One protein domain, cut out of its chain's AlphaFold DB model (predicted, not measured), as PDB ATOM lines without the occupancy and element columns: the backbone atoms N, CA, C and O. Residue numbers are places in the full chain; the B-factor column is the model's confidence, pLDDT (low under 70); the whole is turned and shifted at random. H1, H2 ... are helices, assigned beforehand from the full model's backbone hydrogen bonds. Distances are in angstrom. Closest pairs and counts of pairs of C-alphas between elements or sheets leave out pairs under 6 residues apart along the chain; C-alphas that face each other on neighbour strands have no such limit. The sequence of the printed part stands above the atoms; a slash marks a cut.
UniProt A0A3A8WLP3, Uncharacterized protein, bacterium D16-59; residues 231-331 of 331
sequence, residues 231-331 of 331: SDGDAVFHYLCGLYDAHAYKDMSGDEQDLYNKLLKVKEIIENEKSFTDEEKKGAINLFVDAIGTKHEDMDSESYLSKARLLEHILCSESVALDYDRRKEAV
ATOM      1  N   SER A 231     232.877 204.838 280.364       92.25
ATOM      2  CA  SER A 231     233.893 204.743 281.412       92.25
ATOM      3  C   SER A 231     233.253 204.323 282.731       92.25
ATOM      4  O   SER A 231     232.101 204.663 283.003       92.25
ATOM      5  N   ASP A 232     234.027 203.662 283.597       91.56
ATOM      6  CA  ASP A 232     233.572 203.252 284.931       91.56
ATOM      7  C   ASP A 232     233.012 204.403 285.757       91.56
ATOM      8  O   ASP A 232     232.137 204.160 286.568       91.56
ATOM      9  N   GLY A 233     233.524 205.625 285.573       93.12
ATOM     10  CA  GLY A 233     233.111 206.808 286.332       93.12
ATOM     11  C   GLY A 233     231.980 207.617 285.694       93.12
ATOM     12  O   GLY A 233     231.688 208.711 286.179       93.12
ATOM     13  N   ASP A 234     231.379 207.139 284.598       95.81
ATOM     14  CA  ASP A 234     230.302 207.849 283.903       95.81
ATOM     15  C   ASP A 234     228.936 207.571 284.547       95.81
ATOM     16  O   ASP A 234     228.567 206.431 284.834       95.81
ATOM     17  N   ALA A 235     228.110 208.608 284.684       96.19
ATOM     18  CA  ALA A 235     226.785 208.538 285.297       96.19
ATOM     19  C   ALA A 235     225.859 207.514 284.630       96.19
ATOM     20  O   ALA A 235     225.112 206.800 285.302       96.19
ATOM     21  N   VAL A 236     225.914 207.437 283.295       96.44
ATOM     22  CA  VAL A 236     225.131 206.471 282.512       96.44
ATOM     23  C   VAL A 236     225.531 205.036 282.848       96.44
ATOM     24  O   VAL A 236     224.663 204.174 282.986       96.44
ATOM     25  N   PHE A 237     226.828 204.791 283.042       96.88
ATOM     26  CA  PHE A 237     227.354 203.476 283.366       96.88
ATOM     27  C   PHE A 237     226.951 203.073 284.784       96.88
ATOM     28  O   PHE A 237     226.338 202.025 284.964       96.88
ATOM     29  N   HIS A 238     227.154 203.952 285.769       96.88
ATOM     30  CA  HIS A 238     226.718 203.722 287.151       96.88
ATOM     31  C   HIS A 238     225.219 203.417 287.263       96.88
ATOM     32  O   HIS A 238     224.828 202.509 287.999       96.88
ATOM     33  N   TYR A 239     224.377 204.144 286.523       96.50
ATOM     34  CA  TYR A 239     222.938 203.889 286.494       96.50
ATOM     35  C   TYR A 239     222.613 202.479 285.992       96.50
ATOM     36  O   TYR A 239     221.863 201.752 286.645       96.50
ATOM     37  N   LEU A 240     223.207 202.068 284.870       96.56
ATOM     38  CA  LEU A 240     222.996 200.730 284.319       96.56
ATOM     39  C   LEU A 240     223.584 199.641 285.229       96.56
ATOM     40  O   LEU A 240     222.949 198.607 285.429       96.56
ATOM     41  N   CYS A 241     224.740 199.883 285.851       96.25
ATOM     42  CA  CYS A 241     225.320 198.967 286.829       96.25
ATOM     43  C   CYS A 241     224.409 198.754 288.039       96.25
ATOM     44  O   CYS A 241     224.298 197.625 288.511       96.25
ATOM     45  N   GLY A 242     223.752 199.809 288.530       95.00
ATOM     46  CA  GLY A 242     222.774 199.707 289.612       95.00
ATOM     47  C   GLY A 242     221.503 198.963 289.195       95.00
ATOM     48  O   GLY A 242     220.964 198.187 289.979       95.00
ATOM     49  N   LEU A 243     221.047 199.153 287.953       94.69
ATOM     50  CA  LEU A 243     219.863 198.476 287.418       94.69
ATOM     51  C   LEU A 243     220.072 196.964 287.254       94.69
ATOM     52  O   LEU A 243     219.149 196.186 287.487       94.69
ATOM     53  N   TYR A 244     221.280 196.560 286.863       96.38
ATOM     54  CA  TYR A 244     221.600 195.176 286.515       96.38
ATOM     55  C   TYR A 244     222.531 194.474 287.506       96.38
ATOM     56  O   TYR A 244     223.034 193.401 287.188       96.38
ATOM     57  N   ASP A 245     222.776 195.039 288.691       94.62
ATOM     58  CA  ASP A 245     223.677 194.446 289.693       94.62
ATOM     59  C   ASP A 245     225.061 194.097 289.101       94.62
ATOM     60  O   ASP A 245     225.564 192.977 289.213       94.62
ATOM     61  N   ALA A 246     225.637 195.036 288.344       92.12
ATOM     62  CA  ALA A 246     226.920 194.849 287.662       92.12
ATOM     63  C   ALA A 246     228.109 195.451 288.428       92.12
ATOM     64  O   ALA A 246     229.237 195.062 288.161       92.12
ATOM     65  N   HIS A 247     227.841 196.363 289.374       89.25
ATOM     66  CA  HIS A 247     228.811 197.134 290.168       89.25
ATOM     67  C   HIS A 247     229.841 197.937 289.351       89.25
ATOM     68  O   HIS A 247     230.643 197.387 288.607       89.25
ATOM     69  N   ALA A 248     229.876 199.258 289.532       88.94
ATOM     70  CA  ALA A 248     230.939 200.093 288.969       88.94
ATOM     71  C   ALA A 248     232.211 200.005 289.832       88.94
ATOM     72  O   ALA A 248     232.122 199.916 291.057       88.94
ATOM     73  N   TYR A 249     233.389 200.037 289.202       83.69
ATOM     74  CA  TYR A 249     234.675 199.894 289.900       83.69
ATOM     75  C   TYR A 249     235.304 201.218 290.334       83.69
ATOM     76  O   TYR A 249     236.207 201.219 291.171       83.69
ATOM     77  N   LYS A 250     234.852 202.344 289.775       88.75
ATOM     78  CA  LYS A 250     235.377 203.678 290.085       88.75
ATOM     79  C   LYS A 250     234.272 204.563 290.620       88.75
ATOM     80  O   LYS A 250     233.104 204.357 290.317       88.75
ATOM     81  N   ASP A 251     234.663 205.558 291.402       91.69
ATOM     82  CA  ASP A 251     233.749 206.608 291.825       91.69
ATOM     83  C   ASP A 251     233.485 207.588 290.674       91.69
ATOM     84  O   ASP A 251     234.364 207.867 289.849       91.69
ATOM     85  N   MET A 252     232.280 208.159 290.655       93.94
ATOM     86  CA  MET A 252     231.938 209.246 289.740       93.94
ATOM     87  C   MET A 252     232.684 210.531 290.111       93.94
ATOM     88  O   MET A 252     232.899 210.844 291.284       93.94
ATOM     89  N   SER A 253     233.022 211.329 289.097       93.56
ATOM     90  CA  SER A 253     233.429 212.722 289.315       93.56
ATOM     91  C   SER A 253     232.251 213.566 289.825       93.56
ATOM     92  O   SER A 253     231.098 213.145 289.737       93.56
ATOM     93  N   GLY A 254     232.512 214.781 290.324       94.38
ATOM     94  CA  GLY A 254     231.445 215.680 290.790       94.38
ATOM     95  C   GLY A 254     230.387 215.972 289.719       94.38
ATOM     96  O   GLY A 254     229.195 215.866 289.992       94.38
ATOM     97  N   ASP A 255     230.822 216.245 288.487       92.31
ATOM     98  CA  ASP A 255     229.917 216.550 287.373       92.31
ATOM     99  C   ASP A 255     229.073 215.324 286.970       92.31
ATOM    100  O   ASP A 255     227.869 215.438 286.731       92.31
ATOM    101  N   GLU A 256     229.675 214.129 286.946       95.19
ATOM    102  CA  GLU A 256     228.954 212.877 286.664       95.19
ATOM    103  C   GLU A 256     227.983 212.520 287.801       95.19
ATOM    104  O   GLU A 256     226.839 212.141 287.552       95.19
ATOM    105  N   GLN A 257     228.374 212.736 289.057       96.00
ATOM    106  CA  GLN A 257     227.493 212.545 290.206       96.00
ATOM    107  C   GLN A 257     226.265 213.467 290.132       96.00
ATOM    108  O   GLN A 257     225.150 213.040 290.446       96.00
ATOM    109  N   ASP A 258     226.437 214.712 289.685       93.50
ATOM    110  CA  ASP A 258     225.332 215.652 289.486       93.50
ATOM    111  C   ASP A 258     224.391 215.208 288.357       93.50
ATOM    112  O   ASP A 258     223.166 215.281 288.515       93.50
ATOM    113  N   LEU A 259     224.928 214.696 287.243       93.25
ATOM    114  CA  LEU A 259     224.126 214.104 286.164       93.25
ATOM    115  C   LEU A 259     223.331 212.887 286.651       93.25
ATOM    116  O   LEU A 259     222.128 212.791 286.392       93.25
ATOM    117  N   TYR A 260     223.975 211.999 287.404       94.94
ATOM    118  CA  TYR A 260     223.344 210.825 288.000       94.94
ATOM    119  C   TYR A 260     222.196 211.214 288.943       94.94
ATOM    120  O   TYR A 260     221.077 210.711 288.827       94.94
ATOM    121  N   ASN A 261     222.431 212.185 289.829       94.88
ATOM    122  CA  ASN A 261     221.420 212.679 290.763       94.88
ATOM    123  C   ASN A 261     220.223 213.315 290.040       94.88
ATOM    124  O   ASN A 261     219.079 213.143 290.469       94.88
ATOM    125  N   LYS A 262     220.463 214.047 288.942       91.81
ATOM    126  CA  LYS A 262     219.388 214.588 288.097       91.81
ATOM    127  C   LYS A 262     218.563 213.468 287.466       91.81
ATOM    128  O   LYS A 262     217.338 213.542 287.514       91.81
ATOM    129  N   LEU A 263     219.209 212.426 286.932       93.31
ATOM    130  CA  LEU A 263     218.514 211.271 286.363       93.31
ATOM    131  C   LEU A 263     217.624 210.578 287.402       93.31
ATOM    132  O   LEU A 263     216.459 210.316 287.110       93.31
ATOM    133  N   LEU A 264     218.132 210.318 288.611       94.44
ATOM    134  CA  LEU A 264     217.346 209.659 289.661       94.44
ATOM    135  C   LEU A 264     216.100 210.459 290.055       94.44
ATOM    136  O   LEU A 264     215.028 209.877 290.196       94.44
ATOM    137  N   LYS A 265     216.218 211.787 290.166       92.94
ATOM    138  CA  LYS A 265     215.064 212.661 290.432       92.94
ATOM    139  C   LYS A 265     214.038 212.596 289.308       92.94
ATOM    140  O   LYS A 265     212.856 212.411 289.560       92.94
ATOM    141  N   VAL A 266     214.483 212.705 288.056       89.56
ATOM    142  CA  VAL A 266     213.586 212.615 286.895       89.56
ATOM    143  C   VAL A 266     212.884 211.258 286.843       89.56
ATOM    144  O   VAL A 266     211.680 211.206 286.597       89.56
ATOM    145  N   LYS A 267     213.609 210.171 287.118       92.38
ATOM    146  CA  LYS A 267     213.043 208.825 287.219       92.38
ATOM    147  C   LYS A 267     211.937 208.765 288.273       92.38
ATOM    148  O   LYS A 267     210.849 208.301 287.955       92.38
ATOM    149  N   GLU A 268     212.180 209.285 289.474       93.06
ATOM    150  CA  GLU A 268     211.182 209.324 290.550       93.06
ATOM    151  C   GLU A 268     209.917 210.104 290.145       93.06
ATOM    152  O   GLU A 268     208.802 209.616 290.337       93.06
ATOM    153  N   ILE A 269     210.071 211.278 289.521       90.50
ATOM    154  CA  ILE A 269     208.943 212.089 289.029       90.50
ATOM    155  C   ILE A 269     208.111 211.296 288.013       90.50
ATOM    156  O   ILE A 269     206.887 211.219 288.126       90.50
ATOM    157  N   ILE A 270     208.771 210.685 287.025       90.31
ATOM    158  CA  ILE A 270     208.114 209.932 285.947       90.31
ATOM    159  C   ILE A 270     207.418 208.682 286.489       90.31
ATOM    160  O   ILE A 270     206.303 208.365 286.078       90.31
ATOM    161  N   GLU A 271     208.048 207.968 287.421       91.31
ATOM    162  CA  GLU A 271     207.475 206.765 288.030       91.31
ATOM    163  C   GLU A 271     206.198 207.084 288.821       91.31
ATOM    164  O   GLU A 271     205.228 206.319 288.754       91.31
ATOM    165  N   ASN A 272     206.157 208.245 289.480       90.88
ATOM    166  CA  ASN A 272     205.007 208.724 290.248       90.88
ATOM    167  C   ASN A 272     203.891 209.355 289.393       90.88
ATOM    168  O   ASN A 272     202.770 209.529 289.883       90.88
ATOM    169  N   GLU A 273     204.155 209.669 288.121       88.19
ATOM    170  CA  GLU A 273     203.156 210.236 287.218       88.19
ATOM    171  C   GLU A 273     202.088 209.188 286.861       88.19
ATOM    172  O   GLU A 273     202.376 208.097 286.365       88.19
ATOM    173  N   LYS A 274     200.819 209.501 287.136       88.44
ATOM    174  CA  LYS A 274     199.695 208.564 286.950       88.44
ATOM    175  C   LYS A 274     199.137 208.580 285.535       88.44
ATOM    176  O   LYS A 274     198.429 207.650 285.157       88.44
ATOM    177  N   SER A 275     199.390 209.652 284.790       87.94
ATOM    178  CA  SER A 275     198.894 209.819 283.425       87.94
ATOM    179  C   SER A 275     199.690 209.031 282.386       87.94
ATOM    180  O   SER A 275     199.180 208.839 281.285       87.94
ATOM    181  N   PHE A 276     200.887 208.547 282.729       86.75
ATOM    182  CA  PHE A 276     201.718 207.740 281.838       86.75
ATOM    183  C   PHE A 276     201.523 206.243 282.069       86.75
ATOM    184  O   PHE A 276     201.455 205.768 283.205       86.75
ATOM    185  N   THR A 277     201.487 205.498 280.969       92.44
ATOM    186  CA  THR A 277     201.624 204.037 280.944       92.44
ATOM    187  C   THR A 277     203.055 203.608 281.280       92.44
ATOM    188  O   THR A 277     203.992 204.403 281.182       92.44
ATOM    189  N   ASP A 278     203.252 202.341 281.651       89.38
ATOM    190  CA  ASP A 278     204.584 201.817 281.987       89.38
ATOM    191  C   ASP A 278     205.555 201.888 280.793       89.38
ATOM    192  O   ASP A 278     206.709 202.287 280.958       89.38
ATOM    193  N   GLU A 279     205.089 201.603 279.571       89.00
ATOM    194  CA  GLU A 279     205.867 201.814 278.343       89.00
ATOM    195  C   GLU A 279     206.268 203.282 278.128       89.00
ATOM    196  O   GLU A 279     207.415 203.551 277.762       89.00
ATOM    197  N   GLU A 280     205.366 204.240 278.361       90.06
ATOM    198  CA  GLU A 280     205.675 205.672 278.227       90.06
ATOM    199  C   GLU A 280     206.700 206.122 279.270       90.06
ATOM    200  O   GLU A 280     207.649 206.833 278.932       90.06
ATOM    201  N   LYS A 281     206.565 205.654 280.518       90.75
ATOM    202  CA  LYS A 281     207.539 205.907 281.589       90.75
ATOM    203  C   LYS A 281     208.911 205.363 281.224       90.75
ATOM    204  O   LYS A 281     209.904 206.087 281.302       90.75
ATOM    205  N   LYS A 282     208.969 204.110 280.770       89.94
ATOM    206  CA  LYS A 282     210.207 203.458 280.329       89.94
ATOM    207  C   LYS A 282     210.849 204.207 279.163       89.94
ATOM    208  O   LYS A 282     212.051 204.461 279.190       89.94
ATOM    209  N   GLY A 283     210.055 204.601 278.166       89.56
ATOM    210  CA  GLY A 283     210.520 205.391 277.028       89.56
ATOM    211  C   GLY A 283     211.103 206.739 277.455       89.56
ATOM    212  O   GLY A 283     212.193 207.105 277.019       89.56
ATOM    213  N   ALA A 284     210.424 207.446 278.361       89.44
ATOM    214  CA  ALA A 284     210.892 208.720 278.891       89.44
ATOM    215  C   ALA A 284     212.201 208.571 279.684       89.44
ATOM    216  O   ALA A 284     213.152 209.303 279.426       89.44
ATOM    217  N   ILE A 285     212.295 207.588 280.587       91.81
ATOM    218  CA  ILE A 285     213.529 207.305 281.338       91.81
ATOM    219  C   ILE A 285     214.677 206.972 280.376       91.81
ATOM    220  O   ILE A 285     215.760 207.539 280.502       91.81
ATOM    221  N   ASN A 286     214.436 206.129 279.367       91.56
ATOM    222  CA  ASN A 286     215.443 205.771 278.366       91.56
ATOM    223  C   ASN A 286     215.977 206.979 277.589       91.56
ATOM    224  O   ASN A 286     217.174 207.033 277.314       91.56
ATOM    225  N   LEU A 287     215.129 207.964 277.274       90.00
ATOM    226  CA  LEU A 287     215.574 209.208 276.638       90.00
ATOM    227  C   LEU A 287     216.550 209.994 277.522       90.00
ATOM    228  O   LEU A 287     217.478 210.614 277.003       90.00
ATOM    229  N   PHE A 288     216.360 209.972 278.841       90.38
ATOM    230  CA  PHE A 288     217.250 210.661 279.774       90.38
ATOM    231  C   PHE A 288     218.544 209.904 280.029       90.38
ATOM    232  O   PHE A 288     219.595 210.537 280.098       90.38
ATOM    233  N   VAL A 289     218.488 208.573 280.098       93.06
ATOM    234  CA  VAL A 289     219.684 207.719 280.154       93.06
ATOM    235  C   VAL A 289     220.576 207.985 278.935       93.06
ATOM    236  O   VAL A 289     221.764 208.254 279.083       93.06
ATOM    237  N   ASP A 290     219.988 208.017 277.738       91.06
ATOM    238  CA  ASP A 290     220.681 208.346 276.487       91.06
ATOM    239  C   ASP A 290     221.251 209.782 276.487       91.06
ATOM    240  O   ASP A 290     222.390 210.024 276.082       91.06
ATOM    241  N   ALA A 291     220.503 210.753 277.024       90.75
ATOM    242  CA  ALA A 291     220.968 212.134 277.140       90.75
ATOM    243  C   ALA A 291     222.195 212.268 278.055       90.75
ATOM    244  O   ALA A 291     223.183 212.888 277.661       90.75
ATOM    245  N   ILE A 292     222.174 211.676 279.254       92.19
ATOM    246  CA  ILE A 292     223.328 211.746 280.165       92.19
ATOM    247  C   ILE A 292     224.512 210.910 279.674       92.19
ATOM    248  O   ILE A 292     225.643 211.182 280.067       92.19
ATOM    249  N   GLY A 293     224.262 209.915 278.819       92.56
ATOM    250  CA  GLY A 293     225.284 209.104 278.169       92.56
ATOM    251  C   GLY A 293     225.921 209.768 276.951       92.56
ATOM    252  O   GLY A 293     226.897 209.244 276.427       92.56
ATOM    253  N   THR A 294     225.417 210.913 276.489       92.06
ATOM    254  CA  THR A 294     225.983 211.601 275.323       92.06
ATOM    255  C   THR A 294     227.419 212.060 275.605       92.06
ATOM    256  O   THR A 294     227.715 212.613 276.668       92.06
ATOM    257  N   LYS A 295     228.327 211.822 274.652       89.25
ATOM    258  CA  LYS A 295     229.730 212.243 274.747       89.25
ATOM    259  C   LYS A 295     229.847 213.760 274.683       89.25
ATOM    260  O   LYS A 295     229.055 214.424 274.022       89.25
ATOM    261  N   HIS A 296     230.878 214.310 275.323       82.31
ATOM    262  CA  HIS A 296     231.092 215.761 275.374       82.31
ATOM    263  C   HIS A 296     231.169 216.400 273.975       82.31
ATOM    264  O   HIS A 296     230.677 217.506 273.769       82.31
ATOM    265  N   GLU A 297     231.769 215.716 273.003       85.56
ATOM    266  CA  GLU A 297     231.880 216.192 271.616       85.56
ATOM    267  C   GLU A 297     230.531 216.306 270.884       85.56
ATOM    268  O   GLU A 297     230.408 217.094 269.948       85.56
ATOM    269  N   ASP A 298     229.502 215.600 271.360       84.56
ATOM    270  CA  ASP A 298     228.171 215.539 270.749       84.56
ATOM    271  C   ASP A 298     227.115 216.377 271.498       84.56
ATOM    272  O   ASP A 298     225.945 216.423 271.098       84.56
ATOM    273  N   MET A 299     227.505 217.073 272.575       83.62
ATOM    274  CA  MET A 299     226.592 217.878 273.404       83.62
ATOM    275  C   MET A 299     226.043 219.125 272.692       83.62
ATOM    276  O   MET A 299     225.012 219.656 273.092       83.62
ATOM    277  N   ASP A 300     226.659 219.574 271.598       83.25
ATOM    278  CA  ASP A 300     226.120 220.673 270.781       83.25
ATOM    279  C   ASP A 300     225.104 220.196 269.726       83.25
ATOM    280  O   ASP A 300     224.527 221.002 268.988       83.25
ATOM    281  N   SER A 301     224.853 218.884 269.636       85.19
ATOM    282  CA  SER A 301     223.888 218.340 268.684       85.19
ATOM    283  C   SER A 301     222.454 218.766 269.022       85.19
ATOM    284  O   SER A 301     222.027 218.793 270.178       85.19
ATOM    285  N   GLU A 302     221.650 219.043 267.991       83.69
ATOM    286  CA  GLU A 302     220.231 219.393 268.162       83.69
ATOM    287  C   GLU A 302     219.447 218.281 268.885       83.69
ATOM    288  O   GLU A 302     218.527 218.558 269.660       83.69
ATOM    289  N   SER A 303     219.858 217.022 268.681       80.88
ATOM    290  CA  SER A 303     219.302 215.861 269.376       80.88
ATOM    291  C   SER A 303     219.537 215.936 270.886       80.88
ATOM    292  O   SER A 303     218.577 215.829 271.652       80.88
ATOM    293  N   TYR A 304     220.778 216.183 271.320       84.19
ATOM    294  CA  TYR A 304     221.103 216.337 272.738       84.19
ATOM    295  C   TYR A 304     220.385 217.538 273.351       84.19
ATOM    296  O   TYR A 304     219.697 217.392 274.360       84.19
ATOM    297  N   LEU A 305     220.469 218.711 272.716       85.31
ATOM    298  CA  LEU A 305     219.866 219.943 273.235       85.31
ATOM    299  C   LEU A 305     218.353 219.803 273.431       85.31
ATOM    300  O   LEU A 305     217.798 220.332 274.394       85.31
ATOM    301  N   SER A 306     217.681 219.070 272.542       84.44
ATOM    302  CA  SER A 306     216.250 218.782 272.669       84.44
ATOM    303  C   SER A 306     215.947 217.916 273.898       84.44
ATOM    304  O   SER A 306     215.035 218.240 274.660       84.44
ATOM    305  N   LYS A 307     216.738 216.861 274.140       84.50
ATOM    306  CA  LYS A 307     216.592 215.986 275.320       84.50
ATOM    307  C   LYS A 307     216.941 216.718 276.621       84.50
ATOM    308  O   LYS A 307     216.204 216.614 277.598       84.50
ATOM    309  N   ALA A 308     218.007 217.517 276.619       82.25
ATOM    310  CA  ALA A 308     218.439 218.309 277.768       82.25
ATOM    311  C   ALA A 308     217.388 219.358 278.173       82.25
ATOM    312  O   ALA A 308     217.071 219.497 279.352       82.25
ATOM    313  N   ARG A 309     216.773 220.051 277.202       84.25
ATOM    314  CA  ARG A 309     215.668 220.991 277.474       84.25
ATOM    315  C   ARG A 309     214.447 220.300 278.071       84.25
ATOM    316  O   ARG A 309     213.807 220.868 278.952       84.25
ATOM    317  N   LEU A 310     214.119 219.099 277.596       82.81
ATOM    318  CA  LEU A 310     213.026 218.309 278.159       82.81
ATOM    319  C   LEU A 310     213.317 217.923 279.619       82.81
ATOM    320  O   LEU A 310     212.433 218.060 280.462       82.81
ATOM    321  N   LEU A 311     214.554 217.514 279.924       81.75
ATOM    322  CA  LEU A 311     214.993 217.168 281.282       81.75
ATOM    323  C   LEU A 311     214.859 218.366 282.233       81.75
ATOM    324  O   LEU A 311     214.244 218.257 283.291       81.75
ATOM    325  N   GLU A 312     215.383 219.522 281.822       83.25
ATOM    326  CA  GLU A 312     215.268 220.782 282.566       83.25
ATOM    327  C   GLU A 312     213.799 221.163 282.802       83.25
ATOM    328  O   GLU A 312     213.425 221.550 283.907       83.25
ATOM    329  N   HIS A 313     212.932 220.994 281.798       84.31
ATOM    330  CA  HIS A 313     211.513 221.314 281.937       84.31
ATOM    331  C   HIS A 313     210.813 220.464 283.006       84.31
ATOM    332  O   HIS A 313     210.074 221.012 283.827       84.31
ATOM    333  N   ILE A 314     211.072 219.151 283.035       80.44
ATOM    334  CA  ILE A 314     210.505 218.242 284.044       80.44
ATOM    335  C   ILE A 314     210.986 218.644 285.443       80.44
ATOM    336  O   ILE A 314     210.163 218.853 286.336       80.44
ATOM    337  N   LEU A 315     212.294 218.847 285.613       80.69
ATOM    338  CA  LEU A 315     212.886 219.248 286.893       80.69
ATOM    339  C   LEU A 315     212.337 220.596 287.394       80.69
ATOM    340  O   LEU A 315     212.048 220.758 288.581       80.69
ATOM    341  N   CYS A 316     212.141 221.568 286.500       79.38
ATOM    342  CA  CYS A 316     211.542 222.850 286.861       79.38
ATOM    343  C   CYS A 316     210.055 222.723 287.225       79.38
ATOM    344  O   CYS A 316     209.606 223.400 288.151       79.38
ATOM    345  N   SER A 317     209.290 221.874 286.533       69.38
ATOM    346  CA  SER A 317     207.846 221.732 286.765       69.38
ATOM    347  C   SER A 317     207.509 221.230 288.177       69.38
ATOM    348  O   SER A 317     206.569 221.728 288.800       69.38
ATOM    349  N   GLU A 318     208.339 220.349 288.738       63.59
ATOM    350  CA  GLU A 318     208.201 219.863 290.113       63.59
ATOM    351  C   GLU A 318     208.572 220.939 291.148       63.59
ATOM    352  O   GLU A 318     207.864 221.125 292.139       63.59
ATOM    353  N   SER A 319     209.630 221.721 290.895       59.56
ATOM    354  CA  SER A 319     210.035 222.810 291.799       59.56
ATOM    355  C   SER A 319     208.933 223.864 291.981       59.56
ATOM    356  O   SER A 319     208.749 224.396 293.076       59.56
ATOM    357  N   VAL A 320     208.153 224.113 290.924       55.69
ATOM    358  CA  VAL A 320     207.011 225.036 290.939       55.69
ATOM    359  C   VAL A 320     205.813 224.424 291.674       55.69
ATOM    360  O   VAL A 320     205.127 225.141 292.403       55.69
ATOM    361  N   ALA A 321     205.569 223.117 291.534       55.62
ATOM    362  CA  ALA A 321     204.502 222.416 292.249       55.62
ATOM    363  C   ALA A 321     204.761 222.364 293.769       55.62
ATOM    364  O   ALA A 321     203.874 222.693 294.559       55.62
ATOM    365  N   LEU A 322     205.997 222.065 294.181       54.06
ATOM    366  CA  LEU A 322     206.405 222.037 295.591       54.06
ATOM    367  C   LEU A 322     206.362 223.424 296.250       54.06
ATOM    368  O   LEU A 322     205.981 223.540 297.416       54.06
ATOM    369  N   ASP A 323     206.731 224.486 295.526       46.69
ATOM    370  CA  ASP A 323     206.647 225.859 296.043       46.69
ATOM    371  C   ASP A 323     205.188 226.345 296.138       46.69
ATOM    372  O   ASP A 323     204.837 227.131 297.021       46.69
ATOM    373  N   TYR A 324     204.300 225.840 295.277       41.31
ATOM    374  CA  TYR A 324     202.865 226.120 295.339       41.31
ATOM    375  C   TYR A 324     202.179 225.431 296.529       41.31
ATOM    376  O   TYR A 324     201.411 226.082 297.244       41.31
ATOM    377  N   ASP A 325     202.489 224.161 296.801       48.81
ATOM    378  CA  ASP A 325     201.920 223.434 297.944       48.81
ATOM    379  C   ASP A 325     202.446 223.962 299.290       48.81
ATOM    380  O   ASP A 325     201.655 224.187 300.207       48.81
ATOM    381  N   ARG A 326     203.734 224.332 299.390       48.06
ATOM    382  CA  ARG A 326     204.271 225.003 300.595       48.06
ATOM    383  C   ARG A 326     203.602 226.345 300.880       48.06
ATOM    384  O   ARG A 326     203.420 226.711 302.039       48.06
ATOM    385  N   ARG A 327     203.222 227.096 299.841       50.69
ATOM    386  CA  ARG A 327     202.479 228.358 299.999       50.69
ATOM    387  C   ARG A 327     201.019 228.140 300.391       50.69
ATOM    388  O   ARG A 327     200.444 229.037 300.993       50.69
ATOM    389  N   LYS A 328     200.424 226.985 300.075       44.47
ATOM    390  CA  LYS A 328     199.079 226.611 300.537       44.47
ATOM    391  C   LYS A 328     199.053 226.151 301.991       44.47
ATOM    392  O   LYS A 328     198.077 226.435 302.666       44.47
ATOM    393  N   GLU A 329     200.090 225.465 302.465       49.75
ATOM    394  CA  GLU A 329     200.190 225.039 303.872       49.75
ATOM    395  C   GLU A 329     200.565 226.188 304.827       49.75
ATOM    396  O   GLU A 329     200.365 226.085 306.035       49.75
ATOM    397  N   ALA A 330     201.103 227.290 304.293       49.38
ATOM    398  CA  ALA A 330     201.478 228.487 305.049       49.38
ATOM    399  C   ALA A 330     200.354 229.545 305.181       49.38
ATOM    400  O   ALA A 330     200.605 230.620 305.735       49.38
ATOM    401  N   VAL A 331     199.147 229.264 304.671       40.97
ATOM    402  CA  VAL A 331     197.932 230.104 304.762       40.97
ATOM    403  C   VAL A 331     196.873 229.352 305.550       40.97
ATOM    404  O   VAL A 331     196.226 229.997 306.406       40.97
TER     405      VAL A 331
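What this domain is: This is residues 231 to 331 of the 331 residues of an uncharacterized protein of bacterium D16-59 (UniProt A0A3A8WLP3). A helical hairpin of H2 and H3, its helices side by side, is crossed on one side by the long helix H4, while the short helix H1 packs on the other side, near the hairpin end where H2 begins and H3 ends. The far part of H4 runs past the hairpin, and residues 319 to 331 stick out as an arm. The printed part has 101 residues with four named helices, H1, H2, H3 and H4 in chain order, and no named strand; the class is all helix. The whole is only just loose, close to compact, with a radius of gyration of the C-alphas of 15.4 A, and elongated, spanning 49 by 32 by 30 A.

Where its parts are: H1 is residues 235 to 243, beginning at C-alpha 235 at (226.785, 208.538, 285.297) and measuring 12.4 A from first to last C-alpha. A short link of 10 residues leads to H2, residues 254 to 272, 27.3 A long. After a tight link of 5 residues comes H3, residues 278 to 292, 21.3 A long, with C-alpha 278 at (204.584, 201.817, 281.987). A short link of 9 residues leads to H4, residues 302 to 329, 41.3 A long and ending at C-alpha 329 at (200.190, 225.039, 303.872).

How they stand to each other: H2 and H3 are the hubs, touching 3 other helices each. They form a helical hairpin at a shallow tilt of 12 degrees, opposite ways; their closest C-alphas, of Ile 270 and Lys 281, are 6.0 A apart. H1 touches H2 at residues 256 to 260 alone, at a steep tilt of 49 degrees, the same way, with the C-alphas of Ala 235 and Tyr 260 closest at 4.9 A. H1 and H3 touch only at their ends, the closest C-alphas being those of Val 236 and Ile 292 at 6.0 A. Residues 304 to 311 of H4 touch residues 287 to 291 of H3, at a steep tilt of 65 degrees, opposite ways, with the C-alphas of Ala 291 and Tyr 304 closest at 6.1 A. Residues 311 to 318 of H4 touch residues 265 to 269 of H2, at a steep tilt of 65 degrees, the same way, with the C-alphas of Val 266 and Leu 315 closest at 6.7 A. H1 and H4 are apart. The helix packing is mostly crossed: leaving out H1 and H3, which touch only at their ends, 1 of the 4 pairs of helices that touch is at a shallow tilt. In H1, H2, H3 and H4 every O i to N i+4 pair is within hydrogen-bond range.

The domain as a whole: The two C-alphas farthest apart, those of Tyr 249 and Val 331, are 49.8 A apart. Residues 319 to 331, of which 319 to 329 belong to H4, stand free; without them the body has 88 residues and spans 38 by 32 by 21 A. The printed part has no cut and no long link, and it ends at the chain's last residue, Val 331. The mean pLDDT of the printed part is 84.3, and residues 317 to 331 are under 70.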